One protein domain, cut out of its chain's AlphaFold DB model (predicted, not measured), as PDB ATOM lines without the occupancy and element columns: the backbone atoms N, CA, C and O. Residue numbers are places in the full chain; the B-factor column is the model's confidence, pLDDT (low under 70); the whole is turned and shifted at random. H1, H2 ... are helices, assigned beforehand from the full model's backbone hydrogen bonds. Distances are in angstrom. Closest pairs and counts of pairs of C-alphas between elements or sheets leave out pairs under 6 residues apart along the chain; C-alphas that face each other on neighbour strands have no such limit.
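What this domain is: This is residues 70 to 125 of the 127 residues of an uncharacterized protein of Coptis chinensis (UniProt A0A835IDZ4). The chain goes out and comes back: from H1, the one longer helix, the long loop of residues 90 to 106 runs out to the far end at Ser 103, and the short helices H2, H3 and H4 then lead back in turn, until H4 packs on the last part of H1. The contacts between the helices are few, and the loop about Ser 103 makes one end of the long axis. The printed part has 56 residues and is all helix in class, with four named helices in the order H1, H2, H3, H4, no named strand, and under half of the residues, 25, in named elements. It is compact, with a radius of gyration of the C-alphas of 11.4 A and spans of 38 by 18 by 18 A.

Where its parts are: Start at C-alpha 70 and go on to C-alpha 78 at (-7.186, 37.855, -30.726); here H1, residues 78 to 89, begins and runs 16.4 A to C-alpha 89 at (-17.781, 34.829, -42.936). Past the loop come H2, residues 107 to 110, H3, residues 113 to 116, and H4, residues 121 to 125, which ends with C-alpha 125 at (-18.666, 42.641, -43.827).

How they stand to each other: Look first at Gly 85 and Ala 122, whose C-alphas, 5.2 A apart, are the closest of H1 and H4; the two touch, H1 with residues 85 to 89 alone. H1 and H3 are close but not clearly touching, the closest C-alphas being those of Ala 84 and Tyr 114, 7.3 A apart. H2 and H3 are likewise close but not clearly touching, at 8.0 A between the C-alphas of Thr 108 and Ser 116. H2 and H4 are apart. In H1 every O i to N i+4 pair is within hydrogen-bond range; in H4 0 of 1 is, beside 2 of 2 O i to N i+3 pairs, and H2 and H3 are too short for an O i to N i+4 pair.

The domain as a whole: The C-alphas farthest apart are those of Ser 103 and Cys 125, 38.0 A. The printed part has no cut; the link from H1 to H2 is long, while those from H2 to H3 and from H3 to H4 are tight. Mean pLDDT of the printed part is 86.0, and you will find residue 125 alone under 70.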
ATOM      1  N   VAL A  70     -16.746  22.168 -35.998       91.50
ATOM      2  CA  VAL A  70     -16.933  22.762 -34.672       91.50
ATOM      3  C   VAL A  70     -15.638  23.428 -34.214       91.50
ATOM      4  O   VAL A  70     -14.543  22.929 -34.479       91.50
ATOM      5  N   PHE A  71     -15.758  24.562 -33.524       94.06
ATOM      6  CA  PHE A  71     -14.632  25.246 -32.893       94.06
ATOM      7  C   PHE A  71     -14.929  25.557 -31.424       94.06
ATOM      8  O   PHE A  71     -15.972  26.128 -31.105       94.06
ATOM      9  N   VAL A  72     -13.989  25.198 -30.546       93.50
ATOM     10  CA  VAL A  72     -14.058  25.435 -29.098       93.50
ATOM     11  C   VAL A  72     -12.778  26.156 -28.667       93.50
ATOM     12  O   VAL A  72     -11.724  25.522 -28.610       93.50
ATOM     13  N   PRO A  73     -12.806  27.477 -28.414       90.62
ATOM     14  CA  PRO A  73     -11.629  28.188 -27.943       90.62
ATOM     15  C   PRO A  73     -11.331  27.829 -26.484       90.62
ATOM     16  O   PRO A  73     -12.217  27.860 -25.632       90.62
ATOM     17  N   ALA A  74     -10.061  27.555 -26.184       84.69
ATOM     18  CA  ALA A  74      -9.595  27.368 -24.809       84.69
ATOM     19  C   ALA A  74      -9.468  28.700 -24.047       84.69
ATOM     20  O   ALA A  74      -9.647  28.745 -22.834       84.69
ATOM     21  N   ILE A  75      -9.161  29.788 -24.762       79.44
ATOM     22  CA  ILE A  75      -8.989  31.130 -24.198       79.44
ATOM     23  C   ILE A  75      -9.677  32.182 -25.065       79.44
ATOM     24  O   ILE A  75      -9.734  32.076 -26.292       79.44
ATOM     25  N   SER A  76     -10.167  33.236 -24.416       81.56
ATOM     26  CA  SER A  76     -10.584  34.452 -25.118       81.56
ATOM     27  C   SER A  76      -9.352  35.237 -25.583       81.56
ATOM     28  O   SER A  76      -8.336  35.261 -24.894       81.56
ATOM     29  N   GLY A  77      -9.426  35.890 -26.744       84.44
ATOM     30  CA  GLY A  77      -8.324  36.704 -27.259       84.44
ATOM     31  C   GLY A  77      -8.367  36.917 -28.770       84.44
ATOM     32  O   GLY A  77      -9.337  36.557 -29.439       84.44
ATOM     33  N   LEU A  78      -7.286  37.487 -29.310       81.38
ATOM     34  CA  LEU A  78      -7.186  37.855 -30.726       81.38
ATOM     35  C   LEU A  78      -7.316  36.645 -31.663       81.38
ATOM     36  O   LEU A  78      -7.982  36.734 -32.690       81.38
ATOM     37  N   PHE A  79      -6.732  35.500 -31.297       87.12
ATOM     38  CA  PHE A  79      -6.838  34.275 -32.092       87.12
ATOM     39  C   PHE A  79      -8.293  33.797 -32.204       87.12
ATOM     40  O   PHE A  79      -8.784  33.563 -33.307       87.12
ATOM     41  N   TYR A  80      -9.012  33.742 -31.077       90.88
ATOM     42  CA  TYR A  80     -10.440  33.421 -31.042       90.88
ATOM     43  C   TYR A  80     -11.262  34.392 -31.900       90.88
ATOM     44  O   TYR A  80     -12.043  33.937 -32.735       90.88
ATOM     45  N   ALA A  81     -11.058  35.705 -31.750       89.25
ATOM     46  CA  ALA A  81     -11.763  36.713 -32.540       89.25
ATOM     47  C   ALA A  81     -11.519  36.527 -34.048       89.25
ATOM     48  O   ALA A  81     -12.465  36.479 -34.832       89.25
ATOM     49  N   ASN A  82     -10.268  36.313 -34.458       90.50
ATOM     50  CA  ASN A  82      -9.929  36.111 -35.865       90.50
ATOM     51  C   ASN A  82     -10.574  34.835 -36.434       90.50
ATOM     52  O   ASN A  82     -11.144  34.869 -37.528       90.50
ATOM     53  N   VAL A  83     -10.499  33.708 -35.709       90.38
ATOM     54  CA  VAL A  83     -11.124  32.444 -36.137       90.38
ATOM     55  C   VAL A  83     -12.639  32.612 -36.224       90.38
ATOM     56  O   VAL A  83     -13.237  32.238 -37.233       90.38
ATOM     57  N   ALA A  84     -13.260  33.223 -35.212       92.38
ATOM     58  CA  ALA A  84     -14.691  33.498 -35.203       92.38
ATOM     59  C   ALA A  84     -15.101  34.370 -36.393       92.38
ATOM     60  O   ALA A  84     -16.073  34.048 -37.071       92.38
ATOM     61  N   GLY A  85     -14.323  35.403 -36.718       90.06
ATOM     62  CA  GLY A  85     -14.545  36.240 -37.891       90.06
ATOM     63  C   GLY A  85     -14.553  35.456 -39.199       90.06
ATOM     64  O   GLY A  85     -15.498  35.577 -39.979       90.06
ATOM     65  N   LYS A  86     -13.550  34.597 -39.430       87.62
ATOM     66  CA  LYS A  86     -13.488  33.773 -40.649       87.62
ATOM     67  C   LYS A  86     -14.619  32.745 -40.715       87.62
ATOM     68  O   LYS A  86     -15.169  32.507 -41.792       87.62
ATOM     69  N   ARG A  87     -14.982  32.155 -39.575       93.06
ATOM     70  CA  ARG A  87     -16.091  31.200 -39.455       93.06
ATOM     71  C   ARG A  87     -17.441  31.852 -39.727       93.06
ATOM     72  O   ARG A  87     -18.190  31.320 -40.537       93.06
ATOM     73  N   ILE A  88     -17.716  33.021 -39.139       90.62
ATOM     74  CA  ILE A  88     -18.905  33.841 -39.436       90.62
ATOM     75  C   ILE A  88     -18.970  34.118 -40.933       90.62
ATOM     76  O   ILE A  88     -19.998  33.871 -41.556       90.62
ATOM     77  N   ALA A  89     -17.844  34.528 -41.518       84.88
ATOM     78  CA  ALA A  89     -17.781  34.829 -42.936       84.88
ATOM     79  C   ALA A  89     -18.035  33.624 -43.853       84.88
ATOM     80  O   ALA A  89     -18.523  33.763 -44.967       84.88
ATOM     81  N   SER A  90     -17.724  32.423 -43.380       83.69
ATOM     82  CA  SER A  90     -17.931  31.188 -44.140       83.69
ATOM     83  C   SER A  90     -19.249  30.489 -43.776       83.69
ATOM     84  O   SER A  90     -19.463  29.354 -44.189       83.69
ATOM     85  N   GLY A  91     -20.101  31.111 -42.948       85.94
ATOM     86  CA  GLY A  91     -21.345  30.518 -42.442       85.94
ATOM     87  C   GLY A  91     -21.166  29.402 -41.398       85.94
ATOM     88  O   GLY A  91     -22.140  28.775 -40.997       85.94
ATOM     89  N   LYS A  92     -19.944  29.151 -40.913       89.56
ATOM     90  CA  LYS A  92     -19.602  28.078 -39.959       89.56
ATOM     91  C   LYS A  92     -19.750  28.524 -38.499       89.56
ATOM     92  O   LYS A  92     -18.795  28.525 -37.724       89.56
ATOM     93  N   THR A  93     -20.958  28.910 -38.101       91.44
ATOM     94  CA  THR A  93     -21.239  29.548 -36.798       91.44
ATOM     95  C   THR A  93     -21.291  28.594 -35.597       91.44
ATOM     96  O   THR A  93     -21.574  29.036 -34.485       91.44
ATOM     97  N   GLN A  94     -20.961  27.311 -35.780       92.75
ATOM     98  CA  GLN A  94     -20.795  26.346 -34.686       92.75
ATOM     99  C   GLN A  94     -19.521  26.659 -33.885       92.75
ATOM    100  O   GLN A  94     -18.443  26.123 -34.162       92.75
ATOM    101  N   ILE A  95     -19.646  27.596 -32.943       93.50
ATOM    102  CA  ILE A  95     -18.581  28.049 -32.048       93.50
ATOM    103  C   ILE A  95     -19.084  27.950 -30.610       93.50
ATOM    104  O   ILE A  95     -19.999  28.688 -30.231       93.50
ATOM    105  N   PHE A  96     -18.456  27.082 -29.813       91.94
ATOM    106  CA  PHE A  96     -18.848  26.849 -28.425       91.94
ATOM    107  C   PHE A  96     -17.784  27.337 -27.457       91.94
ATOM    108  O   PHE A  96     -16.642  26.912 -27.543       91.94
ATOM    109  N   VAL A  97     -18.148  28.210 -26.526       90.06
ATOM    110  CA  VAL A  97     -17.256  28.700 -25.476       90.06
ATOM    111  C   VAL A  97     -17.541  27.903 -24.201       90.06
ATOM    112  O   VAL A  97     -18.691  27.883 -23.760       90.06
ATOM    113  N   PRO A  98     -16.535  27.244 -23.597       84.31
ATOM    114  CA  PRO A  98     -16.719  26.555 -22.326       84.31
ATOM    115  C   PRO A  98     -17.222  27.517 -21.241       84.31
ATOM    116  O   PRO A  98     -16.652  28.589 -21.040       84.31
ATOM    117  N   ALA A  99     -18.275  27.119 -20.529       78.69
ATOM    118  CA  ALA A  99     -18.846  27.847 -19.401       78.69
ATOM    119  C   ALA A  99     -18.942  26.923 -18.179       78.69
ATOM    120  O   ALA A  99     -19.000  25.699 -18.319       78.69
ATOM    121  N   ALA A 100     -18.948  27.501 -16.975       77.00
ATOM    122  CA  ALA A 100     -19.167  26.733 -15.756       77.00
ATOM    123  C   ALA A 100     -20.583  26.141 -15.777       77.00
ATOM    124  O   ALA A 100     -21.566  26.877 -15.859       77.00
ATOM    125  N   VAL A 101     -20.677  24.812 -15.723       77.56
ATOM    126  CA  VAL A 101     -21.961  24.109 -15.739       77.56
ATOM    127  C   VAL A 101     -22.608  24.258 -14.366       77.56
ATOM    128  O   VAL A 101     -22.081  23.775 -13.365       77.56
ATOM    129  N   THR A 102     -23.747  24.938 -14.315       79.44
ATOM    130  CA  THR A 102     -24.614  25.007 -13.135       79.44
ATOM    131  C   THR A 102     -25.900  24.245 -13.417       79.44
ATOM    132  O   THR A 102     -26.256  24.000 -14.566       79.44
ATOM    133  N   SER A 103     -26.644  23.869 -12.378       74.44
ATOM    134  CA  SER A 103     -27.899  23.111 -12.512       74.44
ATOM    135  C   SER A 103     -28.984  23.803 -13.359       74.44
ATOM    136  O   SER A 103     -29.987  23.178 -13.682       74.44
ATOM    137  N   SER A 104     -28.793  25.073 -13.725       78.00
ATOM    138  CA  SER A 104     -29.685  25.868 -14.571       78.00
ATOM    139  C   SER A 104     -29.124  26.170 -15.969       78.00
ATOM    140  O   SER A 104     -29.728  26.966 -16.683       78.00
ATOM    141  N   SER A 105     -27.965  25.621 -16.356       76.06
ATOM    142  CA  SER A 105     -27.313  25.979 -17.622       76.06
ATOM    143  C   SER A 105     -28.099  25.484 -18.840       76.06
ATOM    144  O   SER A 105     -28.449  24.306 -18.933       76.06
ATOM    145  N   SER A 106     -28.325  26.382 -19.796       80.12
ATOM    146  CA  SER A 106     -28.935  26.128 -21.100       80.12
ATOM    147  C   SER A 106     -27.871  25.822 -22.158       80.12
ATOM    148  O   SER A 106     -26.752  26.325 -22.104       80.12
ATOM    149  N   ILE A 107     -28.232  25.068 -23.201       74.50
ATOM    150  CA  ILE A 107     -27.368  24.822 -24.373       74.50
ATOM    151  C   ILE A 107     -26.922  26.145 -25.026       74.50
ATOM    152  O   ILE A 107     -25.811  26.247 -25.547       74.50
ATOM    153  N   THR A 108     -27.760  27.186 -24.962       81.44
ATOM    154  CA  THR A 108     -27.442  28.517 -25.501       81.44
ATOM    155  C   THR A 108     -26.298  29.208 -24.771       81.44
ATOM    156  O   THR A 108     -25.659  30.076 -25.362       81.44
ATOM    157  N   ASP A 109     -26.017  28.822 -23.525       82.81
ATOM    158  CA  ASP A 109     -24.991  29.457 -22.689       82.81
ATOM    159  C   ASP A 109     -23.580  29.100 -23.163       82.81
ATOM    160  O   ASP A 109     -22.631  29.846 -22.931       82.81
ATOM    161  N   PHE A 110     -23.455  27.990 -23.892       88.62
ATOM    162  CA  PHE A 110     -22.207  27.567 -24.513       88.62
ATOM    163  C   PHE A 110     -22.015  28.176 -25.900       88.62
ATOM    164  O   PHE A 110     -20.920  28.094 -26.444       88.62
ATOM    165  N   ILE A 111     -23.033  28.790 -26.509       91.19
ATOM    166  CA  ILE A 111     -22.878  29.430 -27.819       91.19
ATOM    167  C   ILE A 111     -22.077  30.721 -27.649       91.19
ATOM    168  O   ILE A 111     -22.396  31.579 -26.828       91.19
ATOM    169  N   SER A 112     -21.051  30.888 -28.481       92.88
ATOM    170  CA  SER A 112     -20.246  32.107 -28.528       92.88
ATOM    171  C   SER A 112     -21.098  33.382 -28.568       92.88
ATOM    172  O   SER A 112     -22.028  33.514 -29.370       92.88
ATOM    173  N   SER A 113     -20.717  34.383 -27.768       91.56
ATOM    174  CA  SER A 113     -21.357  35.704 -27.783       91.56
ATOM    175  C   SER A 113     -21.255  36.401 -29.147       91.56
ATOM    176  O   SER A 113     -22.201  37.091 -29.529       91.56
ATOM    177  N   TYR A 114     -20.189  36.142 -29.920       91.62
ATOM    178  CA  TYR A 114     -20.035  36.605 -31.308       91.62
ATOM    179  C   TYR A 114     -21.134  36.093 -32.236       91.62
ATOM    180  O   TYR A 114     -21.467  36.756 -33.222       91.62
ATOM    181  N   ILE A 115     -21.708  34.933 -31.918       93.00
ATOM    182  CA  ILE A 115     -22.791  34.318 -32.678       93.00
ATOM    183  C   ILE A 115     -24.143  34.729 -32.098       93.00
ATOM    184  O   ILE A 115     -24.950  35.318 -32.811       93.00
ATOM    185  N   SER A 116     -24.361  34.500 -30.800       91.88
ATOM    186  CA  SER A 116     -25.639  34.772 -30.131       91.88
ATOM    187  C   SER A 116     -26.035  36.255 -30.186       91.88
ATOM    188  O   SER A 116     -27.161  36.587 -30.551       91.88
ATOM    189  N   LYS A 117     -25.095  37.169 -29.904       91.25
ATOM    190  CA  LYS A 117     -25.352  38.622 -29.871       91.25
ATOM    191  C   LYS A 117     -25.017  39.334 -31.183       91.25
ATOM    192  O   LYS A 117     -25.162  40.550 -31.254       91.25
ATOM    193  N   LYS A 118     -24.513  38.610 -32.191       90.19
ATOM    194  CA  LYS A 118     -24.018  39.160 -33.470       90.19
ATOM    195  C   LYS A 118     -23.096  40.382 -33.317       90.19
ATOM    196  O   LYS A 118     -23.117  41.297 -34.132       90.19
ATOM    197  N   ASN A 119     -22.263  40.408 -32.277       89.31
ATOM    198  CA  ASN A 119     -21.438  41.572 -31.929       89.31
ATOM    199  C   ASN A 119     -20.024  41.553 -32.548       89.31
ATOM    200  O   ASN A 119     -19.198  42.401 -32.221       89.31
ATOM    201  N   HIS A 120     -19.719  40.591 -33.423       89.12
ATOM    202  CA  HIS A 120     -18.445  40.531 -34.141       89.12
ATOM    203  C   HIS A 120     -18.482  41.367 -35.430       89.12
ATOM    204  O   HIS A 120     -19.439  41.266 -36.198       89.12
ATOM    205  N   LEU A 121     -17.409  42.111 -35.733       83.50
ATOM    206  CA  LEU A 121     -17.328  42.989 -36.916       83.50
ATOM    207  C   LEU A 121     -17.573  42.258 -38.244       83.50
ATOM    208  O   LEU A 121     -18.137  42.838 -39.163       83.50
ATOM    209  N   ALA A 122     -17.216  40.976 -38.335       83.75
ATOM    210  CA  ALA A 122     -17.460  40.161 -39.531       83.75
ATOM    211  C   ALA A 122     -18.938  40.097 -39.958       83.75
ATOM    212  O   ALA A 122     -19.192  39.924 -41.143       83.75
ATOM    213  N   HIS A 123     -19.904  40.286 -39.049       81.06
ATOM    214  CA  HIS A 123     -21.325  40.370 -39.426       81.06
ATOM    215  C   HIS A 123     -21.640  41.604 -40.281       81.06
ATOM    216  O   HIS A 123     -22.594  41.580 -41.047       81.06
ATOM    217  N   SER A 124     -20.829  42.664 -40.185       72.94
ATOM    218  CA  SER A 124     -20.973  43.883 -40.994       72.94
ATOM    219  C   SER A 124     -20.288  43.803 -42.363       72.94
ATOM    220  O   SER A 124     -20.565  44.622 -43.230       72.94
ATOM    221  N   CYS A 125     -19.412  42.815 -42.576       60.47
ATOM    222  CA  CYS A 125     -18.666  42.641 -43.827       60.47
ATOM    223  C   CYS A 125     -19.443  41.867 -44.912       60.47
ATOM    224  O   CYS A 125     -18.898  41.656 -45.990       60.47
TER     225      CYS A 125